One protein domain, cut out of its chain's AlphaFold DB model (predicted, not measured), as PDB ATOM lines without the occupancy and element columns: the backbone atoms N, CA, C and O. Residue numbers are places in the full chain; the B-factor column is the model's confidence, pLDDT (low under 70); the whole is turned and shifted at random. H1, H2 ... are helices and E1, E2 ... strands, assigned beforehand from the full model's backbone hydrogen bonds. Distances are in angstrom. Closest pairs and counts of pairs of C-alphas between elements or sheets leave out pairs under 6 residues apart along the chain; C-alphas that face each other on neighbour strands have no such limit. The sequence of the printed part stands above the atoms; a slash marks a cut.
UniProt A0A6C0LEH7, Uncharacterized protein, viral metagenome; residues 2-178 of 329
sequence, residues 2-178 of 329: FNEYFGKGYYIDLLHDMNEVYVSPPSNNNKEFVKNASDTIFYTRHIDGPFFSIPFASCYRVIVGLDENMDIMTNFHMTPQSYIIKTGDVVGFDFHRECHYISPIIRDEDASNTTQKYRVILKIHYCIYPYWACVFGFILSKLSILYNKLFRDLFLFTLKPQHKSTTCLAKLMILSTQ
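Overview. This is residues 2 to 178 of the 329 residues of an uncharacterized protein of viral metagenome (UniProt A0A6C0LEH7). A strongly twisted sheet is built round the long strand E8, with the long helix H3 running along one of its faces and the short H1 on the opposite face. H3 runs on beyond this sheet, and H4 folds back from its end toward H2, which sits on a smaller three-stranded sheet beyond the E6 edge of the large one. The printed part has 177 residues, in the order H1 E1 E2 H2 E3 E4 E5 E6 E7 E8 H3 H4, and its class is mixed, helices and strands. The large sheet is branched and the small one runs E5 E4 E7; the neighbour pairs in both are antiparallel. The whole is compact, with a radius of gyration of the C-alphas of 17.5 A and spans of 55 by 40 by 26 A.

Along the chain. Find C-alpha 119 at (220.149, 120.717, 14.291); from there E8 runs 35.1 A to residue 130. Its sheet also holds E1, residues 10 to 14, E2, 20 to 24, E3, 58 to 65 and 22.1 A long, and E6, 90 to 94. The small sheet has E4, residues 72 to 76, E5, 81 to 83, and E7, 100 to 104. H1 is residues 2 to 9, starting at (207.003, 125.749, 35.680), and H2 is residues 40 to 43. H3, residues 131 to 158, is 39.4 A long; H4, residues 164 to 178, is 21.1 A long and ends at (234.546, 117.509, 33.490).

Arrangement. Look along E8: E1 and E2 lie on one side of it, E3 on the other. N 13 and O 127 of E1 and E8 are 2.9 A apart, N 22 and O 121 of E2 and E8 2.9 A, and N 62 and O 124 of E3 and E8 2.7 A, within hydrogen-bond range. E6 pairs with E3 through N 61 and O 93, 2.8 A. In the small sheet, N 73 and O 103 of the neighbour strands E4 and E7 are within hydrogen-bond range at 2.9 A; in the hairpin E4 and E5, N 74 and O 83 are within hydrogen-bond range at 2.9 A. H3 runs along the strands at a height over the sheet of 8.1 A, with the C-alphas of Tyr 129 and Gly 137 closest to E8, 5.6 A. H3 has a kink of 31 degrees near residue 138. H3 and H4 form a helical hairpin and touch at Thr 158 and Ala 170, their closest C-alphas, 5.6 A, at a shallow tilt of 34 degrees, only just short of steep. H2 and H4 only just touch, with 3 pairs of C-alphas within 8 A, the closest Ile 41 and Ile 174, 5.6 A. Every O i to N i+4 pair is within hydrogen-bond range in H4, against 22 of 24 in H3 and 2 of 4 in H1; H2 is too short for one.

Size, cuts and confidence. The C-alphas farthest apart are those of Asp 110 and Trp 132, 56.8 A. The printed part has no cut. The long links are E2 to H2, H2 to E3 and E7 to E8. Confidence is low, under 70, at residues 26 to 41 and 106 to 117.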
ATOM      1  N   PHE A   2     206.420 125.464  34.351       87.38
ATOM      2  CA  PHE A   2     207.003 125.749  35.680       87.38
ATOM      3  C   PHE A   2     206.010 126.263  36.736       87.38
ATOM      4  O   PHE A   2     206.073 125.825  37.880       87.38
ATOM      5  N   ASN A   3     205.047 127.107  36.353       85.00
ATOM      6  CA  ASN A   3     203.970 127.534  37.259       85.00
ATOM      7  C   ASN A   3     203.126 126.362  37.788       85.00
ATOM      8  O   ASN A   3     202.634 126.425  38.909       85.00
ATOM      9  N   GLU A   4     202.954 125.304  36.993       87.25
ATOM     10  CA  GLU A   4     202.189 124.116  37.393       87.25
ATOM     11  C   GLU A   4     203.012 123.217  38.321       87.25
ATOM     12  O   GLU A   4     202.469 122.697  39.289       87.25
ATOM     13  N   TYR A   5     204.321 123.083  38.069       86.25
ATOM     14  CA  TYR A   5     205.219 122.260  38.888       86.25
ATOM     15  C   TYR A   5     205.550 122.880  40.253       86.25
ATOM     16  O   TYR A   5     205.567 122.170  41.253       86.25
ATOM     17  N   PHE A   6     205.824 124.189  40.314       86.50
ATOM     18  CA  PHE A   6     206.263 124.859  41.549       86.50
ATOM     19  C   PHE A   6     205.130 125.566  42.308       86.50
ATOM     20  O   PHE A   6     205.234 125.807  43.511       86.50
ATOM     21  N   GLY A   7     204.029 125.895  41.629       86.19
ATOM     22  CA  GLY A   7     202.893 126.590  42.225       86.19
ATOM     23  C   GLY A   7     203.144 128.073  42.531       86.19
ATOM     24  O   GLY A   7     204.126 128.682  42.115       86.19
ATOM     25  N   LYS A   8     202.214 128.682  43.281       86.00
ATOM     26  CA  LYS A   8     202.117 130.143  43.491       86.00
ATOM     27  C   LYS A   8     203.117 130.739  44.499       86.00
ATOM     28  O   LYS A   8     202.997 131.912  44.812       86.00
ATOM     29  N   GLY A   9     204.043 129.956  45.054       91.25
ATOM     30  CA  GLY A   9     205.001 130.408  46.082       91.25
ATOM     31  C   GLY A   9     206.395 130.762  45.554       91.25
ATOM     32  O   GLY A   9     207.308 130.995  46.350       91.25
ATOM     33  N   TYR A  10     206.569 130.740  44.233       94.75
ATOM     34  CA  TYR A  10     207.859 130.848  43.563       94.75
ATOM     35  C   TYR A  10     207.879 132.026  42.590       94.75
ATOM     36  O   TYR A  10     206.888 132.317  41.917       94.75
ATOM     37  N   TYR A  11     209.030 132.688  42.504       94.44
ATOM     38  CA  TYR A  11     209.360 133.565  41.389       94.44
ATOM     39  C   TYR A  11     209.904 132.726  40.232       94.44
ATOM     40  O   TYR A  11     210.615 131.742  40.452       94.44
ATOM     41  N   ILE A  12     209.549 133.114  39.008       94.56
ATOM     42  CA  ILE A  12     210.043 132.522  37.762       94.56
ATOM     43  C   ILE A  12     210.572 133.672  36.911       94.56
ATOM     44  O   ILE A  12     209.816 134.328  36.194       94.56
ATOM     45  N   ASP A  13     211.872 133.913  37.008       94.62
ATOM     46  CA  ASP A  13     212.538 135.005  36.309       94.62
ATOM     47  C   ASP A  13     213.136 134.507  34.998       94.62
ATOM     48  O   ASP A  13     213.961 133.596  34.982       94.62
ATOM     49  N   LEU A  14     212.750 135.122  33.883       95.50
ATOM     50  CA  LEU A  14     213.338 134.840  32.577       95.50
ATOM     51  C   LEU A  14     214.697 135.544  32.443       95.50
ATOM     52  O   LEU A  14     214.797 136.770  32.515       95.50
ATOM     53  N   LEU A  15     215.756 134.771  32.205       96.19
ATOM     54  CA  LEU A  15     217.122 135.272  32.057       96.19
ATOM     55  C   LEU A  15     217.422 135.582  30.584       96.19
ATOM     56  O   LEU A  15     218.188 134.881  29.928       96.19
ATOM     57  N   HIS A  16     216.820 136.655  30.064       93.25
ATOM     58  CA  HIS A  16     216.898 137.043  28.644       93.25
ATOM     59  C   HIS A  16     218.318 137.051  28.060       93.25
ATOM     60  O   HIS A  16     218.526 136.607  26.936       93.25
ATOM     61  N   ASP A  17     219.290 137.501  28.848       93.81
ATOM     62  CA  ASP A  17     220.696 137.632  28.458       93.81
ATOM     63  C   ASP A  17     221.437 136.296  28.254       93.81
ATOM     64  O   ASP A  17     222.590 136.297  27.818       93.81
ATOM     65  N   MET A  18     220.821 135.167  28.613       93.81
ATOM     66  CA  MET A  18     221.370 133.823  28.399       93.81
ATOM     67  C   MET A  18     220.729 133.100  27.213       93.81
ATOM     68  O   MET A  18     221.302 132.125  26.723       93.81
ATOM     69  N   ASN A  19     219.565 133.569  26.756       94.94
ATOM     70  CA  ASN A  19     218.794 132.897  25.721       94.94
ATOM     71  C   ASN A  19     219.544 132.926  24.385       94.94
ATOM     72  O   ASN A  19     220.083 133.955  23.974       94.94
ATOM     73  N   GLU A  20     219.549 131.804  23.672       93.19
ATOM     74  CA  GLU A  20     220.235 131.700  22.386       93.19
ATOM     75  C   GLU A  20     219.558 130.714  21.437       93.19
ATOM     76  O   GLU A  20     219.058 129.667  21.847       93.19
ATOM     77  N   VAL A  21     219.593 131.032  20.143       92.69
ATOM     78  CA  VAL A  21     219.372 130.042  19.088       92.69
ATOM     79  C   VAL A  21     220.712 129.381  18.809       92.69
ATOM     80  O   VAL A  21     221.690 130.057  18.488       92.69
ATOM     81  N   TYR A  22     220.757 128.065  18.953       87.88
ATOM     82  CA  TYR A  22     221.952 127.270  18.734       87.88
ATOM     83  C   TYR A  22     221.769 126.396  17.499       87.88
ATOM     84  O   TYR A  22     220.776 125.677  17.370       87.88
ATOM     85  N   VAL A  23     222.748 126.469  16.600       86.00
ATOM     86  CA  VAL A  23     222.781 125.711  15.351       86.00
ATOM     87  C   VAL A  23     224.015 124.823  15.377       86.00
ATOM     88  O   VAL A  23     225.137 125.328  15.374       86.00
ATOM     89  N   SER A  24     223.811 123.509  15.407       77.00
ATOM     90  CA  SER A  24     224.897 122.531  15.314       77.00
ATOM     91  C   SER A  24     224.901 121.836  13.955       77.00
ATOM     92  O   SER A  24     223.831 121.497  13.438       77.00
ATOM     93  N   PRO A  25     226.085 121.592  13.373       70.81
ATOM     94  CA  PRO A  25     226.201 120.847  12.128       70.81
ATOM     95  C   PRO A  25     225.770 119.377  12.296       70.81
ATOM     96  O   PRO A  25     225.807 118.854  13.413       70.81
ATOM     97  N   PRO A  26     225.361 118.713  11.200       66.12
ATOM     98  CA  PRO A  26     224.931 117.315  11.216       66.12
ATOM     99  C   PRO A  26     226.048 116.374  11.680       66.12
ATOM    100  O   PRO A  26     227.228 116.607  11.408       66.12
ATOM    101  N   SER A  27     225.673 115.280  12.350       59.62
ATOM    102  CA  SER A  27     226.623 114.346  12.971       59.62
ATOM    103  C   SER A  27     227.231 113.318  12.008       59.62
ATOM    104  O   SER A  27     228.041 112.494  12.434       59.62
ATOM    105  N   ASN A  28     226.854 113.324  10.725       48.56
ATOM    106  CA  ASN A  28     227.285 112.305   9.767       48.56
ATOM    107  C   ASN A  28     228.786 112.400   9.445       48.56
ATOM    108  O   ASN A  28     229.227 113.380   8.852       48.56
ATOM    109  N   ASN A  29     229.530 111.337   9.784       41.62
ATOM    110  CA  ASN A  29     230.687 110.758   9.074       41.62
ATOM    111  C   ASN A  29     231.760 111.689   8.487       41.62
ATOM    112  O   ASN A  29     232.533 111.285   7.615       41.62
ATOM    113  N   ASN A  30     231.889 112.908   8.990       38.38
ATOM    114  CA  ASN A  30     232.979 113.779   8.621       38.38
ATOM    115  C   ASN A  30     234.243 113.268   9.325       38.38
ATOM    116  O   ASN A  30     234.593 113.695  10.422       38.38
ATOM    117  N   LYS A  31     234.979 112.383   8.636       39.97
ATOM    118  CA  LYS A  31     236.419 112.165   8.870       39.97
ATOM    119  C   LYS A  31     237.197 113.497   8.891       39.97
ATOM    120  O   LYS A  31     238.291 113.549   9.437       39.97
ATOM    121  N   GLU A  32     236.602 114.563   8.348       38.06
ATOM    122  CA  GLU A  32     237.093 115.942   8.334       38.06
ATOM    123  C   GLU A  32     236.394 116.892   9.323       38.06
ATOM    124  O   GLU A  32     236.679 118.091   9.316       38.06
ATOM    125  N   PHE A  33     235.515 116.406  10.216       40.84
ATOM    126  CA  PHE A  33     235.107 117.207  11.368       40.84
ATOM    127  C   PHE A  33     236.309 117.179  12.291       40.84
ATOM    128  O   PHE A  33     236.456 116.303  13.146       40.84
ATOM    129  N   VAL A  34     237.228 118.114  12.066       42.47
ATOM    130  CA  VAL A  34     238.206 118.475  13.075       42.47
ATOM    131  C   VAL A  34     237.350 118.783  14.290       42.47
ATOM    132  O   VAL A  34     236.625 119.775  14.284       42.47
ATOM    133  N   LYS A  35     237.338 117.871  15.273       49.53
ATOM    134  CA  LYS A  35     236.780 118.136  16.594       49.53
ATOM    135  C   LYS A  35     237.520 119.370  17.072       49.53
ATOM    136  O   LYS A  35     238.641 119.285  17.573       49.53
ATOM    137  N   ASN A  36     236.928 120.524  16.806       48.88
ATOM    138  CA  ASN A  36     237.397 121.783  17.317       48.88
ATOM    139  C   ASN A  36     237.452 121.588  18.826       48.88
ATOM    140  O   ASN A  36     236.539 121.000  19.411       48.88
ATOM    141  N   ALA A  37     238.577 121.963  19.430       56.78
ATOM    142  CA  ALA A  37     238.903 121.523  20.780       56.78
ATOM    143  C   ALA A  37     237.728 121.758  21.751       56.78
ATOM    144  O   ALA A  37     237.380 120.850  22.500       56.78
ATOM    145  N   SER A  38     237.050 122.908  21.653       55.50
ATOM    146  CA  SER A  38     235.933 123.297  22.517       55.50
ATOM    147  C   SER A  38     234.586 122.620  22.215       55.50
ATOM    148  O   SER A  38     233.861 122.332  23.163       55.50
ATOM    149  N   ASP A  39     234.248 122.288  20.960       57.94
ATOM    150  CA  ASP A  39     232.991 121.578  20.625       57.94
ATOM    151  C   ASP A  39     232.917 120.199  21.297       57.94
ATOM    152  O   ASP A  39     231.837 119.679  21.576       57.94
ATOM    153  N   THR A  40     234.083 119.628  21.615       65.75
ATOM    154  CA  THR A  40     234.205 118.373  22.363       65.75
ATOM    155  C   THR A  40     233.503 118.436  23.719       65.75
ATOM    156  O   THR A  40     233.027 117.397  24.169       65.75
ATOM    157  N   ILE A  41     233.368 119.622  24.332       68.12
ATOM    158  CA  ILE A  41     232.691 119.786  25.628       68.12
ATOM    159  C   ILE A  41     231.285 119.204  25.583       68.12
ATOM    160  O   ILE A  41     230.934 118.434  26.469       68.12
ATOM    161  N   PHE A  42     230.520 119.478  24.521       72.19
ATOM    162  CA  PHE A  42     229.130 119.031  24.427       72.19
ATOM    163  C   PHE A  42     228.995 117.508  24.300       72.19
ATOM    164  O   PHE A  42     228.019 116.929  24.773       72.19
ATOM    165  N   TYR A  43     229.985 116.855  23.687       73.94
ATOM    166  CA  TYR A  43     230.036 115.399  23.529       73.94
ATOM    167  C   TYR A  43     230.664 114.689  24.731       73.94
ATOM    168  O   TYR A  43     230.534 113.473  24.875       73.94
ATOM    169  N   THR A  44     231.365 115.430  25.586       80.44
ATOM    170  CA  THR A  44     231.836 114.936  26.876       80.44
ATOM    171  C   THR A  44     230.790 115.184  27.948       80.44
ATOM    172  O   THR A  44     229.977 116.098  27.857       80.44
ATOM    173  N   ARG A  45     230.810 114.360  28.991       86.12
ATOM    174  CA  ARG A  45     229.936 114.557  30.144       86.12
ATOM    175  C   ARG A  45     230.322 115.856  30.843       86.12
ATOM    176  O   ARG A  45     231.491 116.029  31.184       86.12
ATOM    177  N   HIS A  46     229.363 116.759  31.006       89.19
ATOM    178  CA  HIS A  46     229.596 118.066  31.607       89.19
ATOM    179  C   HIS A  46     228.365 118.555  32.378       89.19
ATOM    180  O   HIS A  46     227.262 118.018  32.254       89.19
ATOM    181  N   ILE A  47     228.591 119.588  33.182       89.19
ATOM    182  CA  ILE A  47     227.563 120.482  33.716       89.19
ATOM    183  C   ILE A  47     227.800 121.845  33.065       89.19
ATOM    184  O   ILE A  47     228.952 122.240  32.874       89.19
ATOM    185  N   ASP A  48     226.729 122.557  32.713       87.81
ATOM    186  CA  ASP A  48     226.863 123.850  32.042       87.81
ATOM    187  C   ASP A  48     227.402 124.946  32.963       87.81
ATOM    188  O   ASP A  48     228.161 125.794  32.508       87.81
ATOM    189  N   GLY A  49     226.986 124.970  34.231       89.06
ATOM    190  CA  GLY A  49     227.307 126.042  35.165       89.06
ATOM    191  C   GLY A  49     227.861 125.570  36.515       89.06
ATOM    192  O   GLY A  49     227.492 124.506  37.003       89.06
ATOM    193  N   PRO A  50     228.731 126.362  37.171       89.75
ATOM    194  CA  PRO A  50     229.406 125.947  38.398       89.75
ATOM    195  C   PRO A  50     228.699 126.398  39.689       89.75
ATOM    196  O   PRO A  50     229.237 126.197  40.774       89.75
ATOM    197  N   PHE A  51     227.530 127.051  39.627       91.50
ATOM    198  CA  PHE A  51     226.898 127.680  40.804       91.50
ATOM    199  C   PHE A  51     225.909 126.768  41.538       91.50
ATOM    200  O   PHE A  51     224.883 127.219  42.047       91.50
ATOM    201  N   PHE A  52     226.230 125.479  41.638       84.81
ATOM    202  CA  PHE A  52     225.418 124.485  42.346       84.81
ATOM    203  C   PHE A  52     225.209 124.816  43.835       84.81
ATOM    204  O   PHE A  52     224.222 124.375  44.426       84.81
ATOM    205  N   SER A  53     226.128 125.584  44.436       85.50
ATOM    206  CA  SER A  53     226.203 125.843  45.878       85.50
ATOM    207  C   SER A  53     225.265 126.918  46.393       85.50
ATOM    208  O   SER A  53     225.135 127.082  47.602       85.50
ATOM    209  N   ILE A  54     224.600 127.651  45.501       90.69
ATOM    210  CA  ILE A  54     223.627 128.658  45.909       90.69
ATOM    211  C   ILE A  54     222.324 127.933  46.275       90.69
ATOM    212  O   ILE A  54     221.702 127.335  45.394       90.69
ATOM    213  N   PRO A  55     221.899 127.950  47.550       89.19
ATOM    214  CA  PRO A  55     220.742 127.184  47.987       89.19
ATOM    215  C   PRO A  55     219.436 127.858  47.553       89.19
ATOM    216  O   PRO A  55     219.400 129.050  47.249       89.19
ATOM    217  N   PHE A  56     218.347 127.085  47.569       91.06
ATOM    218  CA  PHE A  56     216.963 127.551  47.372       91.06
ATOM    219  C   PHE A  56     216.637 128.172  46.007       91.06
ATOM    220  O   PHE A  56     215.489 128.531  45.768       91.06
ATOM    221  N   ALA A  57     217.609 128.270  45.105       94.19
ATOM    222  CA  ALA A  57     217.426 128.766  43.754       94.19
ATOM    223  C   ALA A  57     217.986 127.771  42.730       94.19
ATOM    224  O   ALA A  57     219.026 127.135  42.943       94.19
ATOM    225  N   SER A  58     217.298 127.669  41.597       94.50
ATOM    226  CA  SER A  58     217.691 126.843  40.457       94.50
ATOM    227  C   SER A  58     217.640 127.662  39.180       94.50
ATOM    228  O   SER A  58     216.701 128.424  38.957       94.50
ATOM    229  N   CYS A  59     218.659 127.511  38.339       96.38
ATOM    230  CA  CYS A  59     218.660 128.071  36.995       96.38
ATOM    231  C   CYS A  59     218.322 126.935  36.037       96.38
ATOM    232  O   CYS A  59     219.113 126.017  35.883       96.38
ATOM    233  N   TYR A  60     217.155 126.969  35.416       96.00
ATOM    234  CA  TYR A  60     216.731 125.975  34.447       96.00
ATOM    235  C   TYR A  60     217.097 126.416  33.039       96.00
ATOM    236  O   TYR A  60     216.674 127.485  32.601       96.00
ATOM    237  N   ARG A  61     217.820 125.567  32.306       95.31
ATOM    238  CA  ARG A  61     217.920 125.652  30.850       95.31
ATOM    239  C   ARG A  61     216.787 124.829  30.251       95.31
ATOM    240  O   ARG A  61     216.637 123.650  30.547       95.31
ATOM    241  N   VAL A  62     216.017 125.464  29.387       95.62
ATOM    242  CA  VAL A  62     214.932 124.876  28.614       95.62
ATOM    243  C   VAL A  62     215.358 124.839  27.157       95.62
ATOM    244  O   VAL A  62     215.599 125.877  26.547       95.62
ATOM    245  N   ILE A  63     215.472 123.638  26.607       94.69
ATOM    246  CA  ILE A  63     215.735 123.394  25.196       94.69
ATOM    247  C   ILE A  63     214.396 123.191  24.496       94.69
ATOM    248  O   ILE A  63     213.633 122.302  24.867       94.69
ATOM    249  N   VAL A  64     214.140 124.001  23.474       95.31
ATOM    250  CA  VAL A  64     212.997 123.872  22.569       95.31
ATOM    251  C   VAL A  64     213.515 123.432  21.206       95.31
ATOM    252  O   VAL A  64     214.376 124.103  20.626       95.31
ATOM    253  N   GLY A  65     213.026 122.301  20.705       93.38
ATOM    254  CA  GLY A  65     213.392 121.814  19.378       93.38
ATOM    255  C   GLY A  65     212.728 122.638  18.279       93.38
ATOM    256  O   GLY A  65     211.523 122.890  18.323       93.38
ATOM    257  N   LEU A  66     213.525 123.074  17.301       92.81
ATOM    258  CA  LEU A  66     213.061 123.850  16.146       92.81
ATOM    259  C   LEU A  66     213.220 123.085  14.822       92.81
ATOM    260  O   LEU A  66     212.934 123.636  13.760       92.81
ATOM    261  N   ASP A  67     213.688 121.838  14.878       89.19
ATOM    262  CA  ASP A  67     213.883 120.959  13.732       89.19
ATOM    263  C   ASP A  67     213.532 119.500  14.061       89.19
ATOM    264  O   ASP A  67     213.421 119.106  15.219       89.19
ATOM    265  N   GLU A  68     213.398 118.665  13.031       85.69
ATOM    266  CA  GLU A  68     213.027 117.248  13.168       85.69
ATOM    267  C   GLU A  68     214.141 116.344  13.724       85.69
ATOM    268  O   GLU A  68     213.945 115.131  13.743       85.69
ATOM    269  N   ASN A  69     215.291 116.915  14.122       80.81
ATOM    270  CA  ASN A  69     216.488 116.282  14.696       80.81
ATOM    271  C   ASN A  69     216.446 114.746  14.735       80.81
ATOM    272  O   ASN A  69     215.827 114.128  15.605       80.81
ATOM    273  N   MET A  70     217.159 114.124  13.800       77.56
ATOM    274  CA  MET A  70     217.171 112.667  13.636       77.56
ATOM    275  C   MET A  70     218.484 112.018  14.073       77.56
ATOM    276  O   MET A  70     218.577 110.786  14.085       77.56
ATOM    277  N   ASP A  71     219.456 112.845  14.457       77.25
ATOM    278  CA  ASP A  71     220.871 112.489  14.452       77.25
ATOM    279  C   ASP A  71     221.509 112.609  15.839       77.25
ATOM    280  O   ASP A  71     222.470 111.903  16.131       77.25
ATOM    281  N   ILE A  72     220.981 113.475  16.713       83.00
ATOM    282  CA  ILE A  72     221.580 113.765  18.018       83.00
ATOM    283  C   ILE A  72     220.589 113.483  19.147       83.00
ATOM    284  O   ILE A  72     219.471 114.001  19.180       83.00
ATOM    285  N   MET A  73     221.055 112.724  20.131       87.00
ATOM    286  CA  MET A  73     220.373 112.455  21.389       87.00
ATOM    287  C   MET A  73     221.009 113.279  22.512       87.00
ATOM    288  O   MET A  73     222.224 113.466  22.538       87.00
ATOM    289  N   THR A  74     220.189 113.777  23.436       89.56
ATOM    290  CA  THR A  74     220.648 114.400  24.687       89.56
ATOM    291  C   THR A  74     220.444 113.399  25.814       89.56
ATOM    292  O   THR A  74     219.332 112.908  25.995       89.56
ATOM    293  N   ASN A  75     221.510 113.079  26.539       90.06
ATOM    294  CA  ASN A  75     221.509 112.075  27.597       90.06
ATOM    295  C   ASN A  75     221.696 112.754  28.953       90.06
ATOM    296  O   ASN A  75     222.636 113.536  29.123       90.06
ATOM    297  N   PHE A  76     220.841 112.403  29.905       90.00
ATOM    298  CA  PHE A  76     220.900 112.829  31.296       90.00
ATOM    299  C   PHE A  76     221.403 111.666  32.151       90.00
ATOM    300  O   PHE A  76     220.958 110.527  31.998       90.00
ATOM    301  N   HIS A  77     222.382 111.926  33.016       82.00
ATOM    302  CA  HIS A  77     222.986 110.873  33.840       82.00
ATOM    303  C   HIS A  77     222.398 110.788  35.241       82.00
ATOM    304  O   HIS A  77     222.390 109.703  35.832       82.00
ATOM    305  N   MET A  78     221.956 111.919  35.798       82.06
ATOM    306  CA  MET A  78     221.454 111.943  37.172       82.06
ATOM    307  C   MET A  78     220.090 111.262  37.232       82.06
ATOM    308  O   MET A  78     219.858 110.393  38.075       82.06
ATOM    309  N   THR A  79     219.239 111.586  36.260       79.69
ATOM    310  CA  THR A  79     218.062 110.807  35.880       79.69
ATOM    311  C   THR A  79     218.404 110.068  34.587       79.69
ATOM    312  O   THR A  79     218.548 110.758  33.581       79.69
ATOM    313  N   PRO A  80     218.583 108.731  34.581       80.69
ATOM    314  CA  PRO A  80     219.068 107.961  33.427       80.69
ATOM    315  C   PRO A  80     218.036 107.935  32.285       80.69
ATOM    316  O   PRO A  80     217.384 106.931  32.015       80.69
ATOM    317  N   GLN A  81     217.865 109.082  31.642       87.50
ATOM    318  CA  GLN A  81     216.873 109.375  30.625       87.50
ATOM    319  C   GLN A  81     217.575 110.001  29.427       87.50
ATOM    320  O   GLN A  81     218.493 110.813  29.572       87.50
ATOM    321  N   SER A  82     217.099 109.666  28.237       89.00
ATOM    322  CA  SER A  82     217.645 110.195  26.996       89.00
ATOM    323  C   SER A  82     216.525 110.637  26.076       89.00
ATOM    324  O   SER A  82     215.515 109.949  25.935       89.00
ATOM    325  N   TYR A  83     216.720 111.783  25.430       90.56
ATOM    326  CA  TYR A  83     215.703 112.410  24.598       90.56
ATOM    327  C   TYR A  83     216.268 112.808  23.238       90.56
ATOM    328  O   TYR A  83     217.353 113.389  23.127       90.56
ATOM    329  N   ILE A  84     215.492 112.525  22.194       90.12
ATOM    330  CA  ILE A  84     215.684 113.071  20.852       90.12
ATOM    331  C   ILE A  84     214.711 114.236  20.737       90.12
ATOM    332  O   ILE A  84     213.516 114.024  20.589       90.12
ATOM    333  N   ILE A  85     215.229 115.452  20.880       90.56
ATOM    334  CA  ILE A  85     214.413 116.668  20.930       90.56
ATOM    335  C   ILE A  85     214.089 117.084  19.496       90.56
ATOM    336  O   ILE A  85     215.024 117.456  18.783       90.56
ATOM    337  N   LYS A  86     212.815 117.014  19.102       91.50
ATOM    338  CA  LYS A  86     212.294 117.384  17.778       91.50
ATOM    339  C   LYS A  86     211.474 118.675  17.820       91.50
ATOM    340  O   LYS A  86     211.309 119.289  18.874       91.50
ATOM    341  N   THR A  87     210.957 119.096  16.668       93.19
ATOM    342  CA  THR A  87     210.132 120.295  16.517       93.19
ATOM    343  C   THR A  87     208.979 120.309  17.521       93.19
ATOM    344  O   THR A  87     208.113 119.439  17.498       93.19
ATOM    345  N   GLY A  88     208.949 121.328  18.380       90.50
ATOM    346  CA  GLY A  88     207.900 121.506  19.388       90.50
ATOM    347  C   GLY A  88     208.148 120.791  20.719       90.50
ATOM    348  O   GLY A  88     207.464 121.108  21.693       90.50
ATOM    349  N   ASP A  89     209.146 119.908  20.804       93.31
ATOM    350  CA  ASP A  89     209.539 119.296  22.072       93.31
ATOM    351  C   ASP A  89     210.205 120.327  22.987       93.31
ATOM    352  O   ASP A  89     210.967 121.194  22.543       93.31
ATOM    353  N   VAL A  90     209.946 120.200  24.290       93.00
ATOM    354  CA  VAL A  90     210.485 121.082  25.329       93.00
ATOM    355  C   VAL A  90     211.090 120.236  26.440       93.00
ATOM    356  O   VAL A  90     210.391 119.459  27.086       93.00
ATOM    357  N   VAL A  91     212.384 120.419  26.696       92.50
ATOM    358  CA  VAL A  91     213.108 119.726  27.770       92.50
ATOM    359  C   VAL A  91     213.773 120.755  28.670       92.50
ATOM    360  O   VAL A  91     214.567 121.566  28.201       92.50
ATOM    361  N   GLY A  92     213.450 120.733  29.963       92.56
ATOM    362  CA  GLY A  92     214.033 121.617  30.971       92.56
ATOM    363  C   GLY A  92     214.893 120.851  31.970       92.56
ATOM    364  O   GLY A  92     214.466 119.814  32.464       92.56
ATOM    365  N   PHE A  93     216.068 121.378  32.302       93.44
ATOM    366  CA  PHE A  93     216.956 120.817  33.324       93.44
ATOM    367  C   PHE A  93     217.725 121.916  34.062       93.44
ATOM    368  O   PHE A  93     217.841 123.038  33.568       93.44
ATOM    369  N   ASP A  94     218.229 121.614  35.260       93.38
ATOM    370  CA  ASP A  94     218.994 122.575  36.063       93.38
ATOM    371  C   ASP A  94     220.405 122.755  35.476       93.38
ATOM    372  O   ASP A  94     221.233 121.846  35.493       93.38
ATOM    373  N   PHE A  95     220.676 123.954  34.967       94.00
ATOM    374  CA  PHE A  95     221.916 124.370  34.316       94.00
ATOM    375  C   PHE A  95     223.155 124.175  35.205       94.00
ATOM    376  O   PHE A  95     224.244 123.933  34.689       94.00
ATOM    377  N   HIS A  96     223.016 124.265  36.532       92.50
ATOM    378  CA  HIS A  96     224.156 124.144  37.453       92.50
ATOM    379  C   HIS A  96     224.299 122.762  38.087       92.50
ATOM    380  O   HIS A  96     225.255 122.544  38.826       92.50
ATOM    381  N   ARG A  97     223.336 121.856  37.884       88.94
ATOM    382  CA  ARG A  97     223.251 120.608  38.664       88.94
ATOM    383  C   ARG A  97     223.015 119.359  37.825       88.94
ATOM    384  O   ARG A  97     223.312 118.269  38.298       88.94
ATOM    385  N   GLU A  98     222.509 119.494  36.602       91.06
ATOM    386  CA  GLU A  98     222.236 118.338  35.755       91.06
ATOM    387  C   GLU A  98     223.438 117.977  34.870       91.06
ATOM    388  O   GLU A  98     223.827 118.716  33.958       91.06
ATOM    389  N   CYS A  99     223.993 116.790  35.117       90.81
ATOM    390  CA  CYS A  99     225.037 116.184  34.300       90.81
ATOM    391  C   CYS A  99     224.461 115.658  32.983       90.81
ATOM    392  O   CYS A  99     223.686 114.698  32.978       90.81
ATOM    393  N   HIS A 100     224.911 116.210  31.857       91.50
ATOM    394  CA  HIS A 100     224.415 115.812  30.543       91.50
ATOM    395  C   HIS A 100     225.500 115.839  29.462       91.50
ATOM    396  O   HIS A 100     226.615 116.325  29.657       91.50
ATOM    397  N   TYR A 101     225.185 115.229  28.322       90.31
ATOM    398  CA  TYR A 101     225.994 115.267  27.104       90.31
ATOM    399  C   TYR A 101     225.136 114.917  25.891       90.31
ATOM    400  O   TYR A 101     224.067 114.311  26.013       90.31
ATOM    401  N   ILE A 102     225.625 115.271  24.707       86.56
ATOM    402  CA  ILE A 102     225.009 114.872  23.446       86.56
ATOM    403  C   ILE A 102     225.778 113.720  22.801       86.56
ATOM    404  O   ILE A 102     227.007 113.661  22.856       86.56
ATOM    405  N   SER A 103     225.060 112.799  22.166       84.38
ATOM    406  CA  SER A 103     225.654 111.698  21.405       84.38
ATOM    407  C   SER A 103     224.958 111.523  20.058       84.38
ATOM    408  O   SER A 103     223.746 111.740  19.972       84.38
ATOM    409  N   PRO A 104     225.689 111.111  19.008       81.31
ATOM    410  CA  PRO A 104     225.060 110.721  17.757       81.31
ATOM    411  C   PRO A 104     224.200 109.468  17.965       81.31
ATOM    412  O   PRO A 104     224.543 108.593  18.763       81.31
ATOM    413  N   ILE A 105     223.092 109.375  17.236       76.69
ATOM    414  CA  ILE A 105     222.257 108.175  17.185       76.69
ATOM    415  C   ILE A 105     222.916 107.208  16.204       76.69
ATOM    416  O   ILE A 105     222.931 107.446  14.998       76.69
ATOM    417  N   ILE A 106     223.482 106.121  16.725       67.44
ATOM    418  CA  ILE A 106     224.044 105.052  15.899       67.44
ATOM    419  C   ILE A 106     222.865 104.238  15.362       67.44
ATOM    420  O   ILE A 106     222.118 103.646  16.140       67.44
ATOM    421  N   ARG A 107     222.670 104.252  14.042       62.41
ATOM    422  CA  ARG A 107     221.709 103.385  13.354       62.41
ATOM    423  C   ARG A 107     222.496 102.332  12.588       62.41
ATOM    424  O   ARG A 107     223.402 102.692  11.837       62.41
ATOM    425  N   ASP A 108     222.157 101.067  12.803       48.09
ATOM    426  CA  ASP A 108     222.676  99.969  11.996       48.09
ATOM    427  C   ASP A 108     222.075 100.079  10.583       48.09
ATOM    428  O   ASP A 108     220.859 100.032  10.412       48.09
ATOM    429  N   GLU A 109     222.962 100.270   9.605       47.53
ATOM    430  CA  GLU A 109     222.765 100.145   8.151       47.53
ATOM    431  C   GLU A 109     221.943 101.229   7.392       47.53
ATOM    432  O   GLU A 109     220.914 101.748   7.817       47.53
ATOM    433  N   ASP A 110     222.472 101.587   6.211       41.88
ATOM    434  CA  ASP A 110     221.817 102.217   5.048       41.88
ATOM    435  C   ASP A 110     221.136 103.598   5.144       41.88
ATOM    436  O   ASP A 110     220.395 103.996   4.243       41.88
ATOM    437  N   ALA A 111     221.472 104.442   6.120       49.16
ATOM    438  CA  ALA A 111     221.091 105.863   6.079       49.16
ATOM    439  C   ALA A 111     222.024 106.714   5.181       49.16
ATOM    440  O   ALA A 111     222.507 107.772   5.580       49.16
ATOM    441  N   SER A 112     222.288 106.277   3.946       43.75
ATOM    442  CA  SER A 112     223.107 107.010   2.960       43.75
ATOM    443  C   SER A 112     222.384 108.201   2.305       43.75
ATOM    444  O   SER A 112     222.951 108.856   1.436       43.75
ATOM    445  N   ASN A 113     221.157 108.519   2.738       44.97
ATOM    446  CA  ASN A 113     220.303 109.534   2.109       44.97
ATOM    447  C   ASN A 113     219.648 110.537   3.074       44.97
ATOM    448  O   ASN A 113     218.739 111.269   2.674       44.97
ATOM    449  N   THR A 114     220.088 110.639   4.331       51.59
ATOM    450  CA  THR A 114     219.644 111.759   5.170       51.59
ATOM    451  C   THR A 114     220.364 113.028   4.725       51.59
ATOM    452  O   THR A 114     221.551 113.229   4.979       51.59
ATOM    453  N   THR A 115     219.633 113.892   4.014       53.72
ATOM    454  CA  THR A 115     220.038 115.276   3.739       53.72
ATOM    455  C   THR A 115     220.644 115.868   5.006       53.72
ATOM    456  O   THR A 115     219.968 115.889   6.034       53.72
ATOM    457  N   GLN A 116     221.898 116.308   4.923       55.78
ATOM    458  CA  GLN A 116     222.654 116.955   5.993       55.78
ATOM    459  C   GLN A 116     221.876 118.162   6.536       55.78
ATOM    460  O   GLN A 116     221.986 119.271   6.014       55.78
ATOM    461  N   LYS A 117     221.040 117.947   7.553       66.69
ATOM    462  CA  LYS A 117     220.254 119.005   8.184       66.69
ATOM    463  C   LYS A 117     220.964 119.443   9.453       66.69
ATOM    464  O   LYS A 117     221.366 118.625  10.273       66.69
ATOM    465  N   TYR A 118     221.148 120.751   9.582       77.25
ATOM    466  CA  TYR A 118     221.605 121.346  10.828       77.25
ATOM    467  C   TYR A 118     220.559 121.098  11.909       77.25
ATOM    468  O   TYR A 118     219.371 121.294  11.657       77.25
ATOM    469  N   ARG A 119     221.011 120.734  13.110       83.44
ATOM    470  CA  ARG A 119     220.149 120.717  14.291       83.44
ATOM    471  C   ARG A 119     219.989 122.144  14.791       83.44
ATOM    472  O   ARG A 119     220.992 122.833  15.003       83.44
ATOM    473  N   VAL A 120     218.747 122.567  14.999       89.81
ATOM    474  CA  VAL A 120     218.413 123.926  15.430       89.81
ATOM    475  C   VAL A 120     217.578 123.842  16.697       89.81
ATOM    476  O   VAL A 120     216.490 123.277  16.717       89.81
ATOM    477  N   ILE A 121     218.092 124.430  17.773       92.94
ATOM    478  CA  ILE A 121     217.402 124.474  19.063       92.94
ATOM    479  C   ILE A 121     217.370 125.900  19.599       92.94
ATOM    480  O   ILE A 121     218.305 126.678  19.399       92.94
ATOM    481  N   LEU A 122     216.313 126.230  20.330       95.38
ATOM    482  CA  LEU A 122     216.244 127.437  21.142       95.38
ATOM    483  C   LEU A 122     216.532 127.063  22.596       95.38
ATOM    484  O   LEU A 122     215.845 126.222  23.171       95.38
ATOM    485  N   LYS A 123     217.545 127.689  23.192       95.19
ATOM    486  CA  LYS A 123     217.849 127.570  24.619       95.19
ATOM    487  C   LYS A 123     217.287 128.792  25.336       95.19
ATOM    488  O   LYS A 123     217.647 129.920  25.003       95.19
ATOM    489  N   ILE A 124     216.407 128.557  26.300       96.31
ATOM    490  CA  ILE A 124     215.772 129.576  27.139       96.31
ATOM    491  C   ILE A 124     216.152 129.305  28.588       96.31
ATOM    492  O   ILE A 124     216.133 128.153  29.010       96.31
ATOM    493  N   HIS A 125     216.454 130.332  29.374       97.00
ATOM    494  CA  HIS A 125     216.883 130.155  30.758       97.00
ATOM    495  C   HIS A 125     215.944 130.839  31.745       97.00
ATOM    496  O   HIS A 125     215.578 131.998  31.565       97.00
ATOM    497  N   TYR A 126     215.587 130.135  32.816       96.81
ATOM    498  CA  TYR A 126     214.734 130.642  33.891       96.81
ATOM    499  C   TYR A 126     215.421 130.473  35.241       96.81
ATOM    500  O   TYR A 126     215.912 129.391  35.538       96.81
ATOM    501  N   CYS A 127     215.416 131.493  36.094       96.62
ATOM    502  CA  CYS A 127     215.752 131.325  37.503       96.62
ATOM    503  C   CYS A 127     214.474 131.163  38.320       96.62
ATOM    504  O   CYS A 127     213.580 132.003  38.257       96.62
ATOM    505  N   ILE A 128     214.387 130.069  39.073       96.00
ATOM    506  CA  ILE A 128     213.221 129.721  39.881       96.00
ATOM    507  C   ILE A 128     213.646 129.605  41.338       96.00
ATOM    508  O   ILE A 128     214.622 128.921  41.655       96.00
ATOM    509  N   TYR A 129     212.919 130.285  42.222       96.12
ATOM    510  CA  TYR A 129     213.209 130.319  43.655       96.12
ATOM    511  C   TYR A 129     211.963 130.697  44.476       96.12
ATOM    512  O   TYR A 129     211.110 131.440  43.982       96.12
ATOM    513  N   PRO A 130     211.822 130.210  45.723       95.31
ATOM    514  CA  PRO A 130     210.742 130.619  46.615       95.31
ATOM    515  C   PRO A 130     210.770 132.121  46.907       95.31
ATOM    516  O   PRO A 130     211.843 132.718  46.994       95.31
ATOM    517  N   TYR A 131     209.610 132.722  47.178       94.31
ATOM    518  CA  TYR A 131     209.502 134.158  47.473       94.31
ATOM    519  C   TYR A 131     210.412 134.649  48.602       94.31
ATOM    520  O   TYR A 131     211.017 135.715  48.499       94.31
ATOM    521  N   TRP A 132     210.562 133.855  49.661       95.44
ATOM    522  CA  TRP A 132     211.420 134.193  50.796       95.44
ATOM    523  C   TRP A 132     212.921 134.124  50.461       95.44
ATOM    524  O   TRP A 132     213.732 134.737  51.150       95.44
ATOM    525  N   ALA A 133     213.301 133.405  49.400       95.75
ATOM    526  CA  ALA A 133     214.683 133.190  48.976       95.75
ATOM    527  C   ALA A 133     215.117 134.158  47.860       95.75
ATOM    528  O   ALA A 133     216.044 133.866  47.102       95.75
ATOM    529  N   CYS A 134     214.463 135.319  47.747       95.06
ATOM    530  CA  CYS A 134     214.671 136.253  46.642       95.06
ATOM    531  C   CYS A 134     216.120 136.721  46.475       95.06
ATOM    532  O   CYS A 134     216.603 136.861  45.353       95.06
ATOM    533  N   VAL A 135     216.848 136.879  47.580       96.00
ATOM    534  CA  VAL A 135     218.269 137.244  47.563       96.00
ATOM    535  C   VAL A 135     219.109 136.167  46.870       96.00
ATOM    536  O   VAL A 135     219.956 136.493  46.039       96.00
ATOM    537  N   PHE A 136     218.852 134.885  47.150       96.06
ATOM    538  CA  PHE A 136     219.560 133.770  46.513       96.06
ATOM    539  C   PHE A 136     219.247 133.691  45.019       96.06
ATOM    540  O   PHE A 136     220.162 133.552  44.207       96.06
ATOM    541  N   GLY A 137     217.971 133.853  44.655       95.69
ATOM    542  CA  GLY A 137     217.521 133.911  43.265       95.69
ATOM    543  C   GLY A 137     218.180 135.033  42.468       95.69
ATOM    544  O   GLY A 137     218.718 134.804  41.382       95.69
ATOM    545  N   PHE A 138     218.222 136.239  43.039       96.06
ATOM    546  CA  PHE A 138     218.875 137.393  42.428       96.06
ATOM    547  C   PHE A 138     220.374 137.156  42.204       96.06
ATOM    548  O   PHE A 138     220.878 137.375  41.098       96.06
ATOM    549  N   ILE A 139     221.086 136.673  43.229       96.56
ATOM    550  CA  ILE A 139     222.525 136.385  43.141       96.56
ATOM    551  C   ILE A 139     222.786 135.309  42.080       96.56
ATOM    552  O   ILE A 139     223.610 135.527  41.188       96.56
ATOM    553  N   LEU A 140     222.060 134.184  42.127       96.75
ATOM    554  CA  LEU A 140     222.212 133.097  41.158       96.75
ATOM    555  C   LEU A 140     221.958 133.586  39.732       96.75
ATOM    556  O   LEU A 140     222.736 133.268  38.836       96.75
ATOM    557  N   SER A 141     220.915 134.388  39.519       96.38
ATOM    558  CA  SER A 141     220.575 134.949  38.208       96.38
ATOM    559  C   SER A 141     221.709 135.798  37.640       96.38
ATOM    560  O   SER A 141     222.147 135.586  36.508       96.38
ATOM    561  N   LYS A 142     222.235 136.742  38.433       96.75
ATOM    562  CA  LYS A 142     223.316 137.638  37.995       96.75
ATOM    563  C   LYS A 142     224.606 136.882  37.706       96.75
ATOM    564  O   LYS A 142     225.232 137.132  36.677       96.75
ATOM    565  N   LEU A 143     224.971 135.940  38.574       96.88
ATOM    566  CA  LEU A 143     226.147 135.101  38.371       96.88
ATOM    567  C   LEU A 143     225.989 134.203  37.141       96.88
ATOM    568  O   LEU A 143     226.912 134.130  36.338       96.88
ATOM    569  N   SER A 144     224.817 133.592  36.941       96.81
ATOM    570  CA  SER A 144     224.535 132.739  35.776       96.81
ATOM    571  C   SER A 144     224.659 133.510  34.463       96.81
ATOM    572  O   SER A 144     225.315 133.033  33.541       96.81
ATOM    573  N   ILE A 145     224.096 134.723  34.395       96.44
ATOM    574  CA  ILE A 145     224.206 135.593  33.216       96.44
ATOM    575  C   ILE A 145     225.669 135.956  32.948       96.44
ATOM    576  O   ILE A 145     226.135 135.833  31.815       96.44
ATOM    577  N   LEU A 146     226.397 136.393  33.981       96.19
ATOM    578  CA  LEU A 146     227.804 136.770  33.855       96.19
ATOM    579  C   LEU A 146     228.653 135.588  33.381       96.19
ATOM    580  O   LEU A 146     229.410 135.720  32.423       96.19
ATOM    581  N   TYR A 147     228.492 134.430  34.019       95.19
ATOM    582  CA  TYR A 147     229.204 133.214  33.655       95.19
ATOM    583  C   TYR A 147     228.896 132.794  32.222       95.19
ATOM    584  O   TYR A 147     229.827 132.546  31.468       95.19
ATOM    585  N   ASN A 148     227.625 132.769  31.812       94.06
ATOM    586  CA  ASN A 148     227.249 132.358  30.460       94.06
ATOM    587  C   ASN A 148     227.847 133.278  29.390       94.06
ATOM    588  O   ASN A 148     228.345 132.783  28.384       94.06
ATOM    589  N   LYS A 149     227.857 134.600  29.620       93.50
ATOM    590  CA  LYS A 149     228.507 135.564  28.715       93.50
ATOM    591  C   LYS A 149     230.009 135.292  28.606       93.50
ATOM    592  O   LYS A 149     230.506 135.053  27.511       93.50
ATOM    593  N   LEU A 150     230.709 135.227  29.741       93.62
ATOM    594  CA  LEU A 150     232.159 134.996  29.771       93.62
ATOM    595  C   LEU A 150     232.552 133.625  29.202       93.62
ATOM    596  O   LEU A 150     233.534 133.515  28.470       93.62
ATOM    597  N   PHE A 151     231.791 132.579  29.523       91.38
ATOM    598  CA  PHE A 151     232.030 131.227  29.029       91.38
ATOM    599  C   PHE A 151     231.784 131.141  27.525       91.38
ATOM    600  O   PHE A 151     232.566 130.513  26.819       91.38
ATOM    601  N   ARG A 152     230.751 131.819  27.010       89.44
ATOM    602  CA  ARG A 152     230.497 131.918  25.571       89.44
ATOM    603  C   ARG A 152     231.609 132.669  24.846       89.44
ATOM    604  O   ARG A 152     232.063 132.194  23.809       89.44
ATOM    605  N   ASP A 153     232.077 133.788  25.389       90.50
ATOM    606  CA  ASP A 153     233.196 134.539  24.807       90.50
ATOM    607  C   ASP A 153     234.469 133.682  24.769       90.50
ATOM    608  O   ASP A 153     235.144 133.605  23.739       90.50
ATOM    609  N   LEU A 154     234.755 132.951  25.854       89.25
ATOM    610  CA  LEU A 154     235.863 131.996  25.919       89.25
ATOM    611  C   LEU A 154     235.689 130.839  24.923       89.25
ATOM    612  O   LEU A 154     236.646 130.445  24.254       89.25
ATOM    613  N   PHE A 155     234.478 130.300  24.802       86.50
ATOM    614  CA  PHE A 155     234.148 129.224  23.874       86.50
ATOM    615  C   PHE A 155     234.360 129.654  22.418       86.50
ATOM    616  O   PHE A 155     235.027 128.952  21.658       86.50
ATOM    617  N   LEU A 156     233.865 130.836  22.038       85.94
ATOM    618  CA  LEU A 156     234.053 131.402  20.700       85.94
ATOM    619  C   LEU A 156     235.530 131.706  20.419       85.94
ATOM    620  O   LEU A 156     236.026 131.397  19.337       85.94
ATOM    621  N   PHE A 157     236.252 132.235  21.410       85.56
ATOM    622  CA  PHE A 157     237.691 132.487  21.318       85.56
ATOM    623  C   PHE A 157     238.511 131.199  21.126       85.56
ATOM    624  O   PHE A 157     239.548 131.207  20.463       85.56
ATOM    625  N   THR A 158     238.045 130.076  21.675       83.75
ATOM    626  CA  THR A 158     238.736 128.777  21.623       83.75
ATOM    627  C   THR A 158     238.225 127.832  20.532       83.75
ATOM    628  O   THR A 158     238.763 126.733  20.392       83.75
ATOM    629  N   LEU A 159     237.253 128.263  19.715       77.19
ATOM    630  CA  LEU A 159     236.617 127.445  18.673       77.19
ATOM    631  C   LEU A 159     237.602 126.995  17.582       77.19
ATOM    632  O   LEU A 159     237.565 125.856  17.137       77.19
ATOM    633  N   LYS A 160     238.523 127.868  17.165       77.00
ATOM    634  CA  LYS A 160     239.621 127.523  16.246       77.00
ATOM    635  C   LYS A 160     240.944 127.944  16.878       77.00
ATOM    636  O   LYS A 160     241.411 129.049  16.604       77.00
ATOM    637  N   PRO A 161     241.542 127.117  17.755       70.19
ATOM    638  CA  PRO A 161     242.735 127.516  18.485       70.19
ATOM    639  C   PRO A 161     243.925 127.630  17.522       70.19
ATOM    640  O   PRO A 161     244.410 126.627  17.006       70.19
ATOM    641  N   GLN A 162     244.391 128.855  17.273       75.44
ATOM    642  CA  GLN A 162     245.521 129.132  16.372       75.44
ATOM    643  C   GLN A 162     246.876 129.063  17.092       75.44
ATOM    644  O   GLN A 162     247.905 128.784  16.479       75.44
ATOM    645  N   HIS A 163     246.886 129.292  18.409       83.25
ATOM    646  CA  HIS A 163     248.093 129.360  19.231       83.25
ATOM    647  C   HIS A 163     248.079 128.319  20.357       83.25
ATOM    648  O   HIS A 163     247.025 127.929  20.862       83.25
ATOM    649  N   LYS A 164     249.266 127.932  20.844       82.56
ATOM    650  CA  LYS A 164     249.403 126.999  21.980       82.56
ATOM    651  C   LYS A 164     248.647 127.472  23.230       82.56
ATOM    652  O   LYS A 164     248.084 126.647  23.943       82.56
ATOM    653  N   SER A 165     248.597 128.785  23.471       83.69
ATOM    654  CA  SER A 165     247.826 129.389  24.567       83.69
ATOM    655  C   SER A 165     246.325 129.127  24.421       83.69
ATOM    656  O   SER A 165     245.702 128.643  25.361       83.69
ATOM    657  N   THR A 166     245.756 129.346  23.231       83.12
ATOM    658  CA  THR A 166     244.339 129.055  22.945       83.12
ATOM    659  C   THR A 166     244.012 127.568  23.061       83.12
ATOM    660  O   THR A 166     242.960 127.210  23.582       83.12
ATOM    661  N   THR A 167     244.933 126.678  22.671       82.31
ATOM    662  CA  THR A 167     244.768 125.232  22.877       82.31
ATOM    663  C   THR A 167     244.789 124.859  24.360       82.31
ATOM    664  O   THR A 167     244.003 124.019  24.791       82.31
ATOM    665  N   CYS A 168     245.681 125.467  25.148       86.19
ATOM    666  CA  CYS A 168     245.749 125.251  26.593       86.19
ATOM    667  C   CYS A 168     244.448 125.691  27.278       86.19
ATOM    668  O   CYS A 168     243.873 124.924  28.048       86.19
ATOM    669  N   LEU A 169     243.937 126.875  26.924       87.31
ATOM    670  CA  LEU A 169     242.662 127.388  27.428       87.31
ATOM    671  C   LEU A 169     241.487 126.471  27.077       87.31
ATOM    672  O   LEU A 169     240.691 126.151  27.955       87.31
ATOM    673  N   ALA A 170     241.414 125.986  25.832       84.19
ATOM    674  CA  ALA A 170     240.380 125.037  25.422       84.19
ATOM    675  C   ALA A 170     240.422 123.748  26.265       84.19
ATOM    676  O   ALA A 170     239.391 123.282  26.743       84.19
ATOM    677  N   LYS A 171     241.621 123.196  26.505       85.31
ATOM    678  CA  LYS A 171     241.800 122.007  27.353       85.31
ATOM    679  C   LYS A 171     241.407 122.261  28.805       85.31
ATOM    680  O   LYS A 171     240.756 121.412  29.402       85.31
ATOM    681  N   LEU A 172     241.784 123.409  29.362       88.56
ATOM    682  CA  LEU A 172     241.442 123.779  30.734       88.56
ATOM    683  C   LEU A 172     239.929 123.954  30.912       88.56
ATOM    684  O   LEU A 172     239.390 123.552  31.936       88.56
ATOM    685  N   MET A 173     239.243 124.497  29.906       88.19
ATOM    686  CA  MET A 173     237.784 124.634  29.884       88.19
ATOM    687  C   MET A 173     237.066 123.273  29.839       88.19
ATOM    688  O   MET A 173     236.103 123.053  30.571       88.19
ATOM    689  N   ILE A 174     237.551 122.331  29.022       85.56
ATOM    690  CA  ILE A 174     237.025 120.954  29.000       85.56
ATOM    691  C   ILE A 174     237.277 120.277  30.350       85.56
ATOM    692  O   ILE A 174     236.368 119.704  30.938       85.56
ATOM    693  N   LEU A 175     238.503 120.378  30.867       88.25
ATOM    694  CA  LEU A 175     238.869 119.754  32.133       88.25
ATOM    695  C   LEU A 175     238.042 120.314  33.293       88.25
ATOM    696  O   LEU A 175     237.602 119.547  34.140       88.25
ATOM    697  N   SER A 176     237.807 121.626  33.346       89.06
ATOM    698  CA  SER A 176     237.040 122.227  34.438       89.06
ATOM    699  C   SER A 176     235.593 121.737  34.443       89.06
ATOM    700  O   SER A 176     235.108 121.306  35.486       89.06
ATOM    701  N   THR A 177     234.925 121.720  33.287       87.81
ATOM    702  CA  THR A 177     233.545 121.218  33.162       87.81
ATOM    703  C   THR A 177     233.429 119.719  33.467       87.81
ATOM    704  O   THR A 177     232.458 119.304  34.101       87.81
ATOM    705  N   GLN A 178     234.445 118.924  33.114       87.44
ATOM    706  CA  GLN A 178     234.546 117.509  33.490       87.44
ATOM    707  C   GLN A 178     234.771 117.312  34.990       87.44
ATOM    708  O   GLN A 178     234.108 116.482  35.599       87.44
TER     709      GLN A 178